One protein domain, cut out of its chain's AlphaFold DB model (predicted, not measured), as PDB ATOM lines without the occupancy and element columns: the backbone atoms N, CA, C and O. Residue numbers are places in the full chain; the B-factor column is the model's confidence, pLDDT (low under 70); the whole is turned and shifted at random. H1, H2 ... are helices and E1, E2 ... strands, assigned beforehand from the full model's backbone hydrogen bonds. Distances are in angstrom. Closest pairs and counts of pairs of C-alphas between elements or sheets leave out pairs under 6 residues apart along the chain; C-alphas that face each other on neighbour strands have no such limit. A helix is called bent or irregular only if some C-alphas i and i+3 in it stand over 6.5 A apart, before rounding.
ATOM      1  N   ARG A   4       8.553 -61.300 -44.226       56.50
ATOM      2  CA  ARG A   4       9.769 -61.687 -43.495       56.50
ATOM      3  C   ARG A   4      10.983 -60.805 -43.801       56.50
ATOM      4  O   ARG A   4      11.811 -60.616 -42.918       56.50
ATOM      5  N   PHE A   5      11.085 -60.246 -45.012       51.91
ATOM      6  CA  PHE A   5      12.231 -59.402 -45.372       51.91
ATOM      7  C   PHE A   5      12.144 -57.994 -44.772       51.91
ATOM      8  O   PHE A   5      13.177 -57.418 -44.452       51.91
ATOM      9  N   VAL A   6      10.936 -57.468 -44.538       57.72
ATOM     10  CA  VAL A   6      10.743 -56.124 -43.959       57.72
ATOM     11  C   VAL A   6      11.207 -56.077 -42.499       57.72
ATOM     12  O   VAL A   6      11.892 -55.142 -42.091       57.72
ATOM     13  N   PHE A   7      10.901 -57.120 -41.720       55.25
ATOM     14  CA  PHE A   7      11.318 -57.209 -40.317       55.25
ATOM     15  C   PHE A   7      12.836 -57.341 -40.147       55.25
ATOM     16  O   PHE A   7      13.400 -56.772 -39.213       55.25
ATOM     17  N   ALA A   8      13.503 -58.048 -41.064       56.41
ATOM     18  CA  ALA A   8      14.952 -58.214 -41.027       56.41
ATOM     19  C   ALA A   8      15.693 -56.881 -41.237       56.41
ATOM     20  O   ALA A   8      16.723 -56.642 -40.608       56.41
ATOM     21  N   SER A   9      15.148 -55.984 -42.064       56.12
ATOM     22  CA  SER A   9      15.744 -54.667 -42.315       56.12
ATOM     23  C   SER A   9      15.588 -53.700 -41.137       56.12
ATOM     24  O   SER A   9      16.507 -52.930 -40.865       56.12
ATOM     25  N   LEU A  10      14.470 -53.749 -40.402       55.69
ATOM     26  CA  LEU A  10      14.263 -52.884 -39.232       55.69
ATOM     27  C   LEU A  10      15.196 -53.228 -38.062       55.69
ATOM     28  O   LEU A  10      15.621 -52.327 -37.342       55.69
ATOM     29  N   LEU A  11      15.555 -54.506 -37.890       56.81
ATOM     30  CA  LEU A  11      16.456 -54.927 -36.812       56.81
ATOM     31  C   LEU A  11      17.922 -54.525 -37.053       56.81
ATOM     32  O   LEU A  11      18.687 -54.413 -36.101       56.81
ATOM     33  N   ALA A  12      18.315 -54.287 -38.307       55.81
ATOM     34  CA  ALA A  12      19.678 -53.884 -38.647       55.81
ATOM     35  C   ALA A  12      19.977 -52.407 -38.314       55.81
ATOM     36  O   ALA A  12      21.143 -52.039 -38.174       55.81
ATOM     37  N   LEU A  13      18.953 -51.559 -38.155       55.03
ATOM     38  CA  LEU A  13      19.142 -50.119 -37.932       55.03
ATOM     39  C   LEU A  13      19.433 -49.730 -36.470       55.03
ATOM     40  O   LEU A  13      19.837 -48.598 -36.217       55.03
ATOM     41  N   THR A  14      19.243 -50.627 -35.499       57.91
ATOM     42  CA  THR A  14      19.343 -50.287 -34.065       57.91
ATOM     43  C   THR A  14      20.733 -50.477 -33.456       57.91
ATOM     44  O   THR A  14      20.967 -50.005 -32.346       57.91
ATOM     45  N   MET A  15      21.686 -51.093 -34.164       55.84
ATOM     46  CA  MET A  15      23.030 -51.379 -33.626       55.84
ATOM     47  C   MET A  15      24.093 -50.321 -33.955       55.84
ATOM     48  O   MET A  15      25.256 -50.490 -33.599       55.84
ATOM     49  N   ALA A  16      23.719 -49.216 -34.605       55.06
ATOM     50  CA  ALA A  16      24.658 -48.166 -35.015       55.06
ATOM     51  C   ALA A  16      24.651 -46.914 -34.116       55.06
ATOM     52  O   ALA A  16      25.230 -45.897 -34.491       55.06
ATOM     53  N   ALA A  17      24.014 -46.953 -32.941       55.84
ATOM     54  CA  ALA A  17      24.151 -45.879 -31.960       55.84
ATOM     55  C   ALA A  17      25.377 -46.167 -31.076       55.84
ATOM     56  O   ALA A  17      25.302 -47.066 -30.234       55.84
ATOM     57  N   PRO A  18      26.511 -45.455 -31.231       53.56
ATOM     58  CA  PRO A  18      27.594 -45.572 -30.273       53.56
ATOM     59  C   PRO A  18      27.059 -45.101 -28.917       53.56
ATOM     60  O   PRO A  18      26.728 -43.929 -28.729       53.56
ATOM     61  N   LEU A  19      26.935 -46.049 -27.988       56.72
ATOM     62  CA  LEU A  19      26.732 -45.785 -26.570       56.72
ATOM     63  C   LEU A  19      27.776 -44.760 -26.120       56.72
ATOM     64  O   LEU A  19      28.953 -44.856 -26.469       56.72
ATOM     65  N   GLY A  20      27.287 -43.747 -25.407       55.88
ATOM     66  CA  GLY A  20      27.990 -42.509 -25.115       55.88
ATOM     67  C   GLY A  20      29.437 -42.704 -24.677       55.88
ATOM     68  O   GLY A  20      29.772 -43.559 -23.858       55.88
ATOM     69  N   SER A  21      30.297 -41.856 -25.228       56.28
ATOM     70  CA  SER A  21      31.698 -41.763 -24.860       56.28
ATOM     71  C   SER A  21      31.797 -41.375 -23.386       56.28
ATOM     72  O   SER A  21      31.607 -40.215 -23.022       56.28
ATOM     73  N   VAL A  22      32.107 -42.339 -22.522       54.62
ATOM     74  CA  VAL A  22      32.668 -42.036 -21.206       54.62
ATOM     75  C   VAL A  22      33.965 -41.270 -21.453       54.62
ATOM     76  O   VAL A  22      34.952 -41.825 -21.936       54.62
ATOM     77  N   ALA A  23      33.939 -39.959 -21.210       56.31
ATOM     78  CA  ALA A  23      35.120 -39.117 -21.295       56.31
ATOM     79  C   ALA A  23      36.078 -39.535 -20.175       56.31
ATOM     80  O   ALA A  23      36.033 -39.016 -19.062       56.31
ATOM     81  N   LEU A  24      36.923 -40.523 -20.466       54.12
ATOM     82  CA  LEU A  24      38.070 -40.859 -19.646       54.12
ATOM     83  C   LEU A  24      38.953 -39.612 -19.646       54.12
ATOM     84  O   LEU A  24      39.403 -39.186 -20.710       54.12
ATOM     85  N   SER A  25      39.122 -38.984 -18.485       54.59
ATOM     86  CA  SER A  25      39.879 -37.747 -18.294       54.59
ATOM     87  C   SER A  25      41.317 -37.933 -18.782       54.59
ATOM     88  O   SER A  25      42.205 -38.325 -18.028       54.59
ATOM     89  N   THR A  26      41.560 -37.715 -20.072       58.41
ATOM     90  CA  THR A  26      42.884 -37.916 -20.653       58.41
ATOM     91  C   THR A  26      43.817 -36.802 -20.173       58.41
ATOM     92  O   THR A  26      43.377 -35.675 -19.918       58.41
ATOM     93  N   PRO A  27      45.136 -37.050 -20.099       58.75
ATOM     94  CA  PRO A  27      46.112 -36.006 -19.779       58.75
ATOM     95  C   PRO A  27      46.037 -34.804 -20.740       58.75
ATOM     96  O   PRO A  27      46.446 -33.699 -20.379       58.75
ATOM     97  N   ALA A  28      45.475 -34.983 -21.942       60.72
ATOM     98  CA  ALA A  28      45.181 -33.895 -22.868       60.72
ATOM     99  C   ALA A  28      44.111 -32.930 -22.322       60.72
ATOM    100  O   ALA A  28      44.293 -31.715 -22.398       60.72
ATOM    101  N   GLN A  29      43.043 -33.441 -21.700       61.66
ATOM    102  CA  GLN A  29      41.993 -32.609 -21.101       61.66
ATOM    103  C   GLN A  29      42.496 -31.837 -19.880       61.66
ATOM    104  O   GLN A  29      42.169 -30.662 -19.727       61.66
ATOM    105  N   ALA A  30      43.361 -32.450 -19.066       64.94
ATOM    106  CA  ALA A  30      44.005 -31.763 -17.946       64.94
ATOM    107  C   ALA A  30      44.919 -30.621 -18.419       64.94
ATOM    108  O   ALA A  30      44.954 -29.557 -17.813       64.94
ATOM    109  N   LYS A  31      45.652 -30.796 -19.524       65.56
ATOM    110  CA  LYS A  31      46.442 -29.698 -20.110       65.56
ATOM    111  C   LYS A  31      45.545 -28.601 -20.689       65.56
ATOM    112  O   LYS A  31      45.847 -27.422 -20.522       65.56
ATOM    113  N   TYR A  32      44.440 -28.983 -21.326       65.44
ATOM    114  CA  TYR A  32      43.488 -28.047 -21.917       65.44
ATOM    115  C   TYR A  32      42.784 -27.175 -20.864       65.44
ATOM    116  O   TYR A  32      42.700 -25.957 -21.030       65.44
ATOM    117  N   SER A  33      42.339 -27.757 -19.746       69.56
ATOM    118  CA  SER A  33      41.719 -27.002 -18.648       69.56
ATOM    119  C   SER A  33      42.687 -25.989 -18.025       69.56
ATOM    120  O   SER A  33      42.325 -24.832 -17.807       69.56
ATOM    121  N   MET A  34      43.948 -26.379 -17.853       71.00
ATOM    122  CA  MET A  34      45.015 -25.532 -17.310       71.00
ATOM    123  C   MET A  34      45.386 -24.338 -18.203       71.00
ATOM    124  O   MET A  34      45.774 -23.278 -17.700       71.00
ATOM    125  N   ASP A  35      45.337 -24.515 -19.526       76.06
ATOM    126  CA  ASP A  35      45.583 -23.435 -20.489       76.06
ATOM    127  C   ASP A  35      44.415 -22.442 -20.505       76.06
ATOM    128  O   ASP A  35      44.617 -21.224 -20.485       76.06
ATOM    129  N   ARG A  36      43.185 -22.963 -20.421       74.25
ATOM    130  CA  ARG A  36      41.971 -22.155 -20.289       74.25
ATOM    131  C   ARG A  36      42.017 -21.295 -19.027       74.25
ATOM    132  O   ARG A  36      41.784 -20.097 -19.093       74.25
ATOM    133  N   GLU A  37      42.408 -21.848 -17.887       78.56
ATOM    134  CA  GLU A  37      42.508 -21.067 -16.647       78.56
ATOM    135  C   GLU A  37      43.428 -19.852 -16.775       78.56
ATOM    136  O   GLU A  37      43.086 -18.757 -16.333       78.56
ATOM    137  N   LYS A  38      44.556 -20.020 -17.469       79.50
ATOM    138  CA  LYS A  38      45.513 -18.940 -17.705       79.50
ATOM    139  C   LYS A  38      44.960 -17.866 -18.645       79.50
ATOM    140  O   LYS A  38      45.134 -16.682 -18.369       79.50
ATOM    141  N   ARG A  39      44.312 -18.257 -19.750       79.62
ATOM    142  CA  ARG A  39      43.761 -17.304 -20.733       79.62
ATOM    143  C   ARG A  39      42.580 -16.516 -20.176       79.62
ATOM    144  O   ARG A  39      42.434 -15.339 -20.481       79.62
ATOM    145  N   PHE A  40      41.754 -17.165 -19.360       77.38
ATOM    146  CA  PHE A  40      40.510 -16.581 -18.870       77.38
ATOM    147  C   PHE A  40      40.642 -15.884 -17.506       77.38
ATOM    148  O   PHE A  40      39.705 -15.217 -17.077       77.38
ATOM    149  N   GLY A  41      41.808 -15.943 -16.852       74.69
ATOM    150  CA  GLY A  41      42.047 -15.255 -15.577       74.69
ATOM    151  C   GLY A  41      41.841 -13.737 -15.614       74.69
ATOM    152  O   GLY A  41      41.376 -13.161 -14.637       74.69
ATOM    153  N   GLY A  42      42.126 -13.094 -16.750       77.69
ATOM    154  CA  GLY A  42      41.898 -11.656 -16.943       77.69
ATOM    155  C   GLY A  42      40.470 -11.279 -17.359       77.69
ATOM    156  O   GLY A  42      40.146 -10.098 -17.389       77.69
ATOM    157  N   LEU A  43      39.621 -12.258 -17.693       83.25
ATOM    158  CA  LEU A  43      38.235 -12.013 -18.118       83.25
ATOM    159  C   LEU A  43      37.279 -11.878 -16.928       83.25
ATOM    160  O   LEU A  43      36.203 -11.296 -17.058       83.25
ATOM    161  N   CYS A  44      37.656 -12.402 -15.763       87.38
ATOM    162  CA  CYS A  44      36.873 -12.222 -14.551       87.38
ATOM    163  C   CYS A  44      37.035 -10.796 -14.012       87.38
ATOM    164  O   CYS A  44      38.147 -10.289 -13.871       87.38
ATOM    165  N   LYS A  45      35.915 -10.155 -13.655       86.38
ATOM    166  CA  LYS A  45      35.937  -8.833 -13.019       86.38
ATOM    167  C   LYS A  45      36.685  -8.914 -11.677       86.38
ATOM    168  O   LYS A  45      36.329  -9.764 -10.853       86.38
ATOM    169  N   PRO A  46      37.672  -8.040 -11.409       84.19
ATOM    170  CA  PRO A  46      38.326  -7.993 -10.104       84.19
ATOM    171  C   PRO A  46      37.285  -7.844  -8.976       84.19
ATOM    172  O   PRO A  46      36.345  -7.064  -9.147       84.19
ATOM    173  N   PRO A  47      37.389  -8.570  -7.839       83.75
ATOM    174  CA  PRO A  47      38.492  -9.427  -7.372       83.75
ATOM    175  C   PRO A  47      38.298 -10.939  -7.645       83.75
ATOM    176  O   PRO A  47      38.862 -11.777  -6.937       83.75
ATOM    177  N   LEU A  48      37.447 -11.313  -8.602       89.31
ATOM    178  CA  LEU A  48      37.148 -12.715  -8.909       89.31
ATOM    179  C   LEU A  48      38.304 -13.387  -9.663       89.31
ATOM    180  O   LEU A  48      39.065 -12.736 -10.374       89.31
ATOM    181  N   LYS A  49      38.407 -14.708  -9.517       90.44
ATOM    182  CA  LYS A  49      39.431 -15.559 -10.131       90.44
ATOM    183  C   LYS A  49      38.774 -16.607 -11.018       90.44
ATOM    184  O   LYS A  49      37.736 -17.140 -10.646       90.44
ATOM    185  N   PHE A  50      39.376 -16.950 -12.149       88.25
ATOM    186  CA  PHE A  50      38.843 -18.004 -13.016       88.25
ATOM    187  C   PHE A  50      39.269 -19.407 -12.549       88.25
ATOM    188  O   PHE A  50      40.456 -19.649 -12.324       88.25
ATOM    189  N   ALA A  51      38.318 -20.336 -12.420       89.69
ATOM    190  CA  ALA A  51      38.554 -21.739 -12.071       89.69
ATOM    191  C   ALA A  51      37.465 -22.637 -12.676       89.69
ATOM    192  O   ALA A  51      36.287 -22.300 -12.584       89.69
ATOM    193  N   ALA A  52      37.838 -23.778 -13.267       83.44
ATOM    194  CA  ALA A  52      36.886 -24.785 -13.762       83.44
ATOM    195  C   ALA A  52      35.751 -24.228 -14.662       83.44
ATOM    196  O   ALA A  52      34.631 -24.729 -14.645       83.44
ATOM    197  N   GLY A  53      36.027 -23.182 -15.451       83.50
ATOM    198  CA  GLY A  53      35.034 -22.570 -16.343       83.50
ATOM    199  C   GLY A  53      34.183 -21.450 -15.729       83.50
ATOM    200  O   GLY A  53      33.346 -20.901 -16.436       83.50
ATOM    201  N   ALA A  54      34.398 -21.083 -14.463       88.69
ATOM    202  CA  ALA A  54      33.621 -20.063 -13.761       88.69
ATOM    203  C   ALA A  54      34.505 -19.021 -13.055       88.69
ATOM    204  O   ALA A  54      35.664 -19.278 -12.723       88.69
ATOM    205  N   CYS A  55      33.944 -17.837 -12.785       91.50
ATOM    206  CA  CYS A  55      34.576 -16.808 -11.958       91.50
ATOM    207  C   CYS A  55      34.182 -16.993 -10.485       91.50
ATOM    208  O   CYS A  55      33.010 -16.898 -10.128       91.50
ATOM    209  N   VAL A  56      35.162 -17.218  -9.615       91.31
ATOM    210  CA  VAL A  56      34.984 -17.533  -8.191       91.31
ATOM    211  C   VAL A  56      35.784 -16.576  -7.302       91.31
ATOM    212  O   VAL A  56      36.862 -16.120  -7.673       91.31
ATOM    213  N   LYS A  57      35.294 -16.260  -6.093       90.81
ATOM    214  CA  LYS A  57      36.052 -15.435  -5.120       90.81
ATOM    215  C   LYS A  57      37.223 -16.196  -4.486       90.81
ATOM    216  O   LYS A  57      38.279 -15.619  -4.227       90.81
ATOM    217  N   ARG A  58      37.032 -17.488  -4.205       89.38
ATOM    218  CA  ARG A  58      38.040 -18.389  -3.625       89.38
ATOM    219  C   ARG A  58      38.205 -19.604  -4.530       89.38
ATOM    220  O   ARG A  58      37.230 -20.044  -5.131       89.38
ATOM    221  N   CYS A  59      39.424 -20.130  -4.619       91.06
ATOM    222  CA  CYS A  59      39.686 -21.316  -5.426       91.06
ATOM    223  C   CYS A  59      39.005 -22.556  -4.817       91.06
ATOM    224  O   CYS A  59      39.099 -22.741  -3.601       91.06
ATOM    225  N   PRO A  60      38.326 -23.385  -5.631       89.69
ATOM    226  CA  PRO A  60      37.670 -24.604  -5.165       89.69
ATOM    227  C   PRO A  60      38.682 -25.690  -4.758       89.69
ATOM    228  O   PRO A  60      39.884 -25.568  -4.992       89.69
ATOM    229  N   ALA A  61      38.201 -26.768  -4.133       87.88
ATOM    230  CA  ALA A  61      39.048 -27.888  -3.723       87.88
ATOM    231  C   ALA A  61      39.818 -28.485  -4.915       87.88
ATOM    232  O   ALA A  61      39.318 -28.532  -6.037       87.88
ATOM    233  N   GLY A  62      41.063 -28.904  -4.678       86.75
ATOM    234  CA  GLY A  62      41.959 -29.365  -5.743       86.75
ATOM    235  C   GLY A  62      42.579 -28.236  -6.574       86.75
ATOM    236  O   GLY A  62      43.460 -28.501  -7.380       86.75
ATOM    237  N   TYR A  63      42.204 -26.975  -6.346       88.44
ATOM    238  CA  TYR A  63      42.811 -25.812  -6.982       88.44
ATOM    239  C   TYR A  63      43.616 -24.969  -5.993       88.44
ATOM    240  O   TYR A  63      43.270 -24.833  -4.822       88.44
ATOM    241  N   ARG A  64      44.699 -24.356  -6.475       89.31
ATOM    242  CA  ARG A  64      45.515 -23.402  -5.725       89.31
ATOM    243  C   ARG A  64      45.447 -22.029  -6.378       89.31
ATOM    244  O   ARG A  64      45.537 -21.903  -7.597       89.31
ATOM    245  N   ASP A  65      45.328 -21.003  -5.549       89.44
ATOM    246  CA  ASP A  65      45.437 -19.621  -5.995       89.44
ATOM    247  C   ASP A  65      46.869 -19.297  -6.432       89.44
ATOM    248  O   ASP A  65      47.836 -19.635  -5.746       89.44
ATOM    249  N   THR A  66      46.991 -18.655  -7.589       84.69
ATOM    250  CA  THR A  66      48.274 -18.236  -8.163       84.69
ATOM    251  C   THR A  66      48.569 -16.753  -7.947       84.69
ATOM    252  O   THR A  66      49.662 -16.304  -8.280       84.69
ATOM    253  N   GLY A  67      47.603 -15.980  -7.437       85.31
ATOM    254  CA  GLY A  67      47.704 -14.523  -7.321       85.31
ATOM    255  C   GLY A  67      47.584 -13.777  -8.656       85.31
ATOM    256  O   GLY A  67      47.743 -12.564  -8.686       85.31
ATOM    257  N   ARG A  68      47.293 -14.474  -9.765       82.88
ATOM    258  CA  ARG A  68      47.215 -13.899 -11.124       82.88
ATOM    259  C   ARG A  68      45.789 -13.794 -11.681       82.88
ATOM    260  O   ARG A  68      45.606 -13.773 -12.892       82.88
ATOM    261  N   GLY A  69      44.774 -13.798 -10.816       86.38
ATOM    262  CA  GLY A  69      43.368 -13.765 -11.250       86.38
ATOM    263  C   GLY A  69      42.827 -15.108 -11.761       86.38
ATOM    264  O   GLY A  69      41.731 -15.173 -12.303       86.38
ATOM    265  N   TYR A  70      43.554 -16.211 -11.575       88.69
ATOM    266  CA  TYR A  70      43.060 -17.559 -11.865       88.69
ATOM    267  C   TYR A  70      43.592 -18.587 -10.870       88.69
ATOM    268  O   TYR A  70      44.651 -18.423 -10.252       88.69
ATOM    269  N   CYS A  71      42.839 -19.669 -10.733       90.12
ATOM    270  CA  CYS A  71      43.183 -20.815  -9.915       90.12
ATOM    271  C   CYS A  71      43.829 -21.892 -10.787       90.12
ATOM    272  O   CYS A  71      43.367 -22.149 -11.893       90.12
ATOM    273  N   ARG A  72      44.888 -22.535 -10.290       87.88
ATOM    274  CA  ARG A  72      45.562 -23.649 -10.969       87.88
ATOM    275  C   ARG A  72      45.229 -24.960 -10.297       87.88
ATOM    276  O   ARG A  72      45.357 -25.058  -9.078       87.88
ATOM    277  N   PHE A  73      44.859 -25.969 -11.074       85.12
ATOM    278  CA  PHE A  73      44.633 -27.293 -10.508       85.12
ATOM    279  C   PHE A  73      45.942 -27.850  -9.926       85.12
ATOM    280  O   PHE A  73      46.998 -27.860 -10.568       85.12
ATOM    281  N   LYS A  74      45.882 -28.263  -8.662       83.00
ATOM    282  CA  LYS A  74      46.987 -28.823  -7.895       83.00
ATOM    283  C   LYS A  74      47.039 -30.310  -8.227       83.00
ATOM    284  O   LYS A  74      46.334 -31.110  -7.626       83.00
TER     285      LYS A  74
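What this domain is: This is residues 4 to 74 of the 78 residues of an uncharacterized protein of Methylobacterium bullatum (UniProt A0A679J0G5). The model is a small compact head at the end of a long thin arm: residues 4 to 29 stand free, with the helix H1 at the far tip, then a stretch with no named element, then the first residues of H2. In the head, the later part of H2 packs on two short strand hairpins, E1 with E2 and E3 with E4, which meet side by side through E1 and E4. The printed part has 71 residues, with two named helices and four named strands in the order H1, H2, E1, E2, E3, E4; the strands form two antiparallel sheets of two strands each, in the orders E1 - E2 and E3 - E4. The class is mixed, helices and strands, with under half of the residues in named elements. The whole is extended, with a radius of gyration of the C-alphas of 21.6 A and spans of 70 by 24 by 19 A, the arm making the length.

How they stand to each other: H1, residues 4 to 12, is apart from H2, residues 27 to 40, and it is apart too from the strands E1, residues 49 to 51, E2, residues 54 to 56, E3, residues 63 to 65, and E4, residues 71 to 73. H2 has 3 pairs of C-alphas within 8 A of E1, and the closest C-alphas of the two are those of Glu 37 and Phe 50, 6.0 A apart. H2 has 4 such pairs with E4, and there the closest C-alphas are those of Met 34 and Arg 72, 6.6 A apart. H2 is apart from E2 and from E3. E1 and E2 are a hairpin, antiparallel at 132 degrees between their directions; N 49 and O 56, at 2.8 A, and N 51 and O 54, at 2.9 A, are within hydrogen-bond range. E1 and E4 have 4 pairs of C-alphas within 8 A, and their closest C-alphas, those of Ala 51 and Cys 71, are 5.2 A apart. E3 and E4 are a hairpin, antiparallel at 144 degrees; N 64 and O 72, and N 72 and O 64, are within hydrogen-bond range, each at 2.8 A. E2 is apart from E3 and from E4. In H2 every O i to N i+4 pair is within hydrogen-bond range; in H1 it is 3 of 5.

Where its parts are: H1 begins at C-alpha 4, at (9.769, -61.687, -43.495), and runs from Arg 4 to Ala 12, 13.5 A from first to last C-alpha. Residues 13 to 26 hold no named element. H2 runs from Pro 27, with its C-alpha at (46.112, -36.006, -19.779), to Phe 40, 20.2 A; neither helix is bent. The strands have three residues each: E1 from Lys 49 to Ala 51, 6.5 A; E2 from Ala 54 to Val 56, 6.3 A; E3 from Tyr 63 to Asp 65, 6.8 A; and E4 from Cys 71 to Phe 73, 6.7 A, ending at C-alpha 73, (44.633, -27.293, -10.508).

The domain as a whole: The two C-alphas farthest apart are those of Arg 4 and Gly 67, 70.5 A, and the first and last printed C-alphas are 61.1 A apart. Without the stretch that stands free, the body of 45 residues spans 25 by 19 by 16 A, with a radius of gyration of 8.9 A. The printed part has no cut. The link from H1 to H2, 14 residues, is long; those from H2 to E1 and from E2 to E3 are short, and those from E1 to E2 and from E3 to E4 are tight. The mean pLDDT of the printed part is 73.5, and residues 4 to 33 are under 70; the mean is 56 in H1 and 90 in E2.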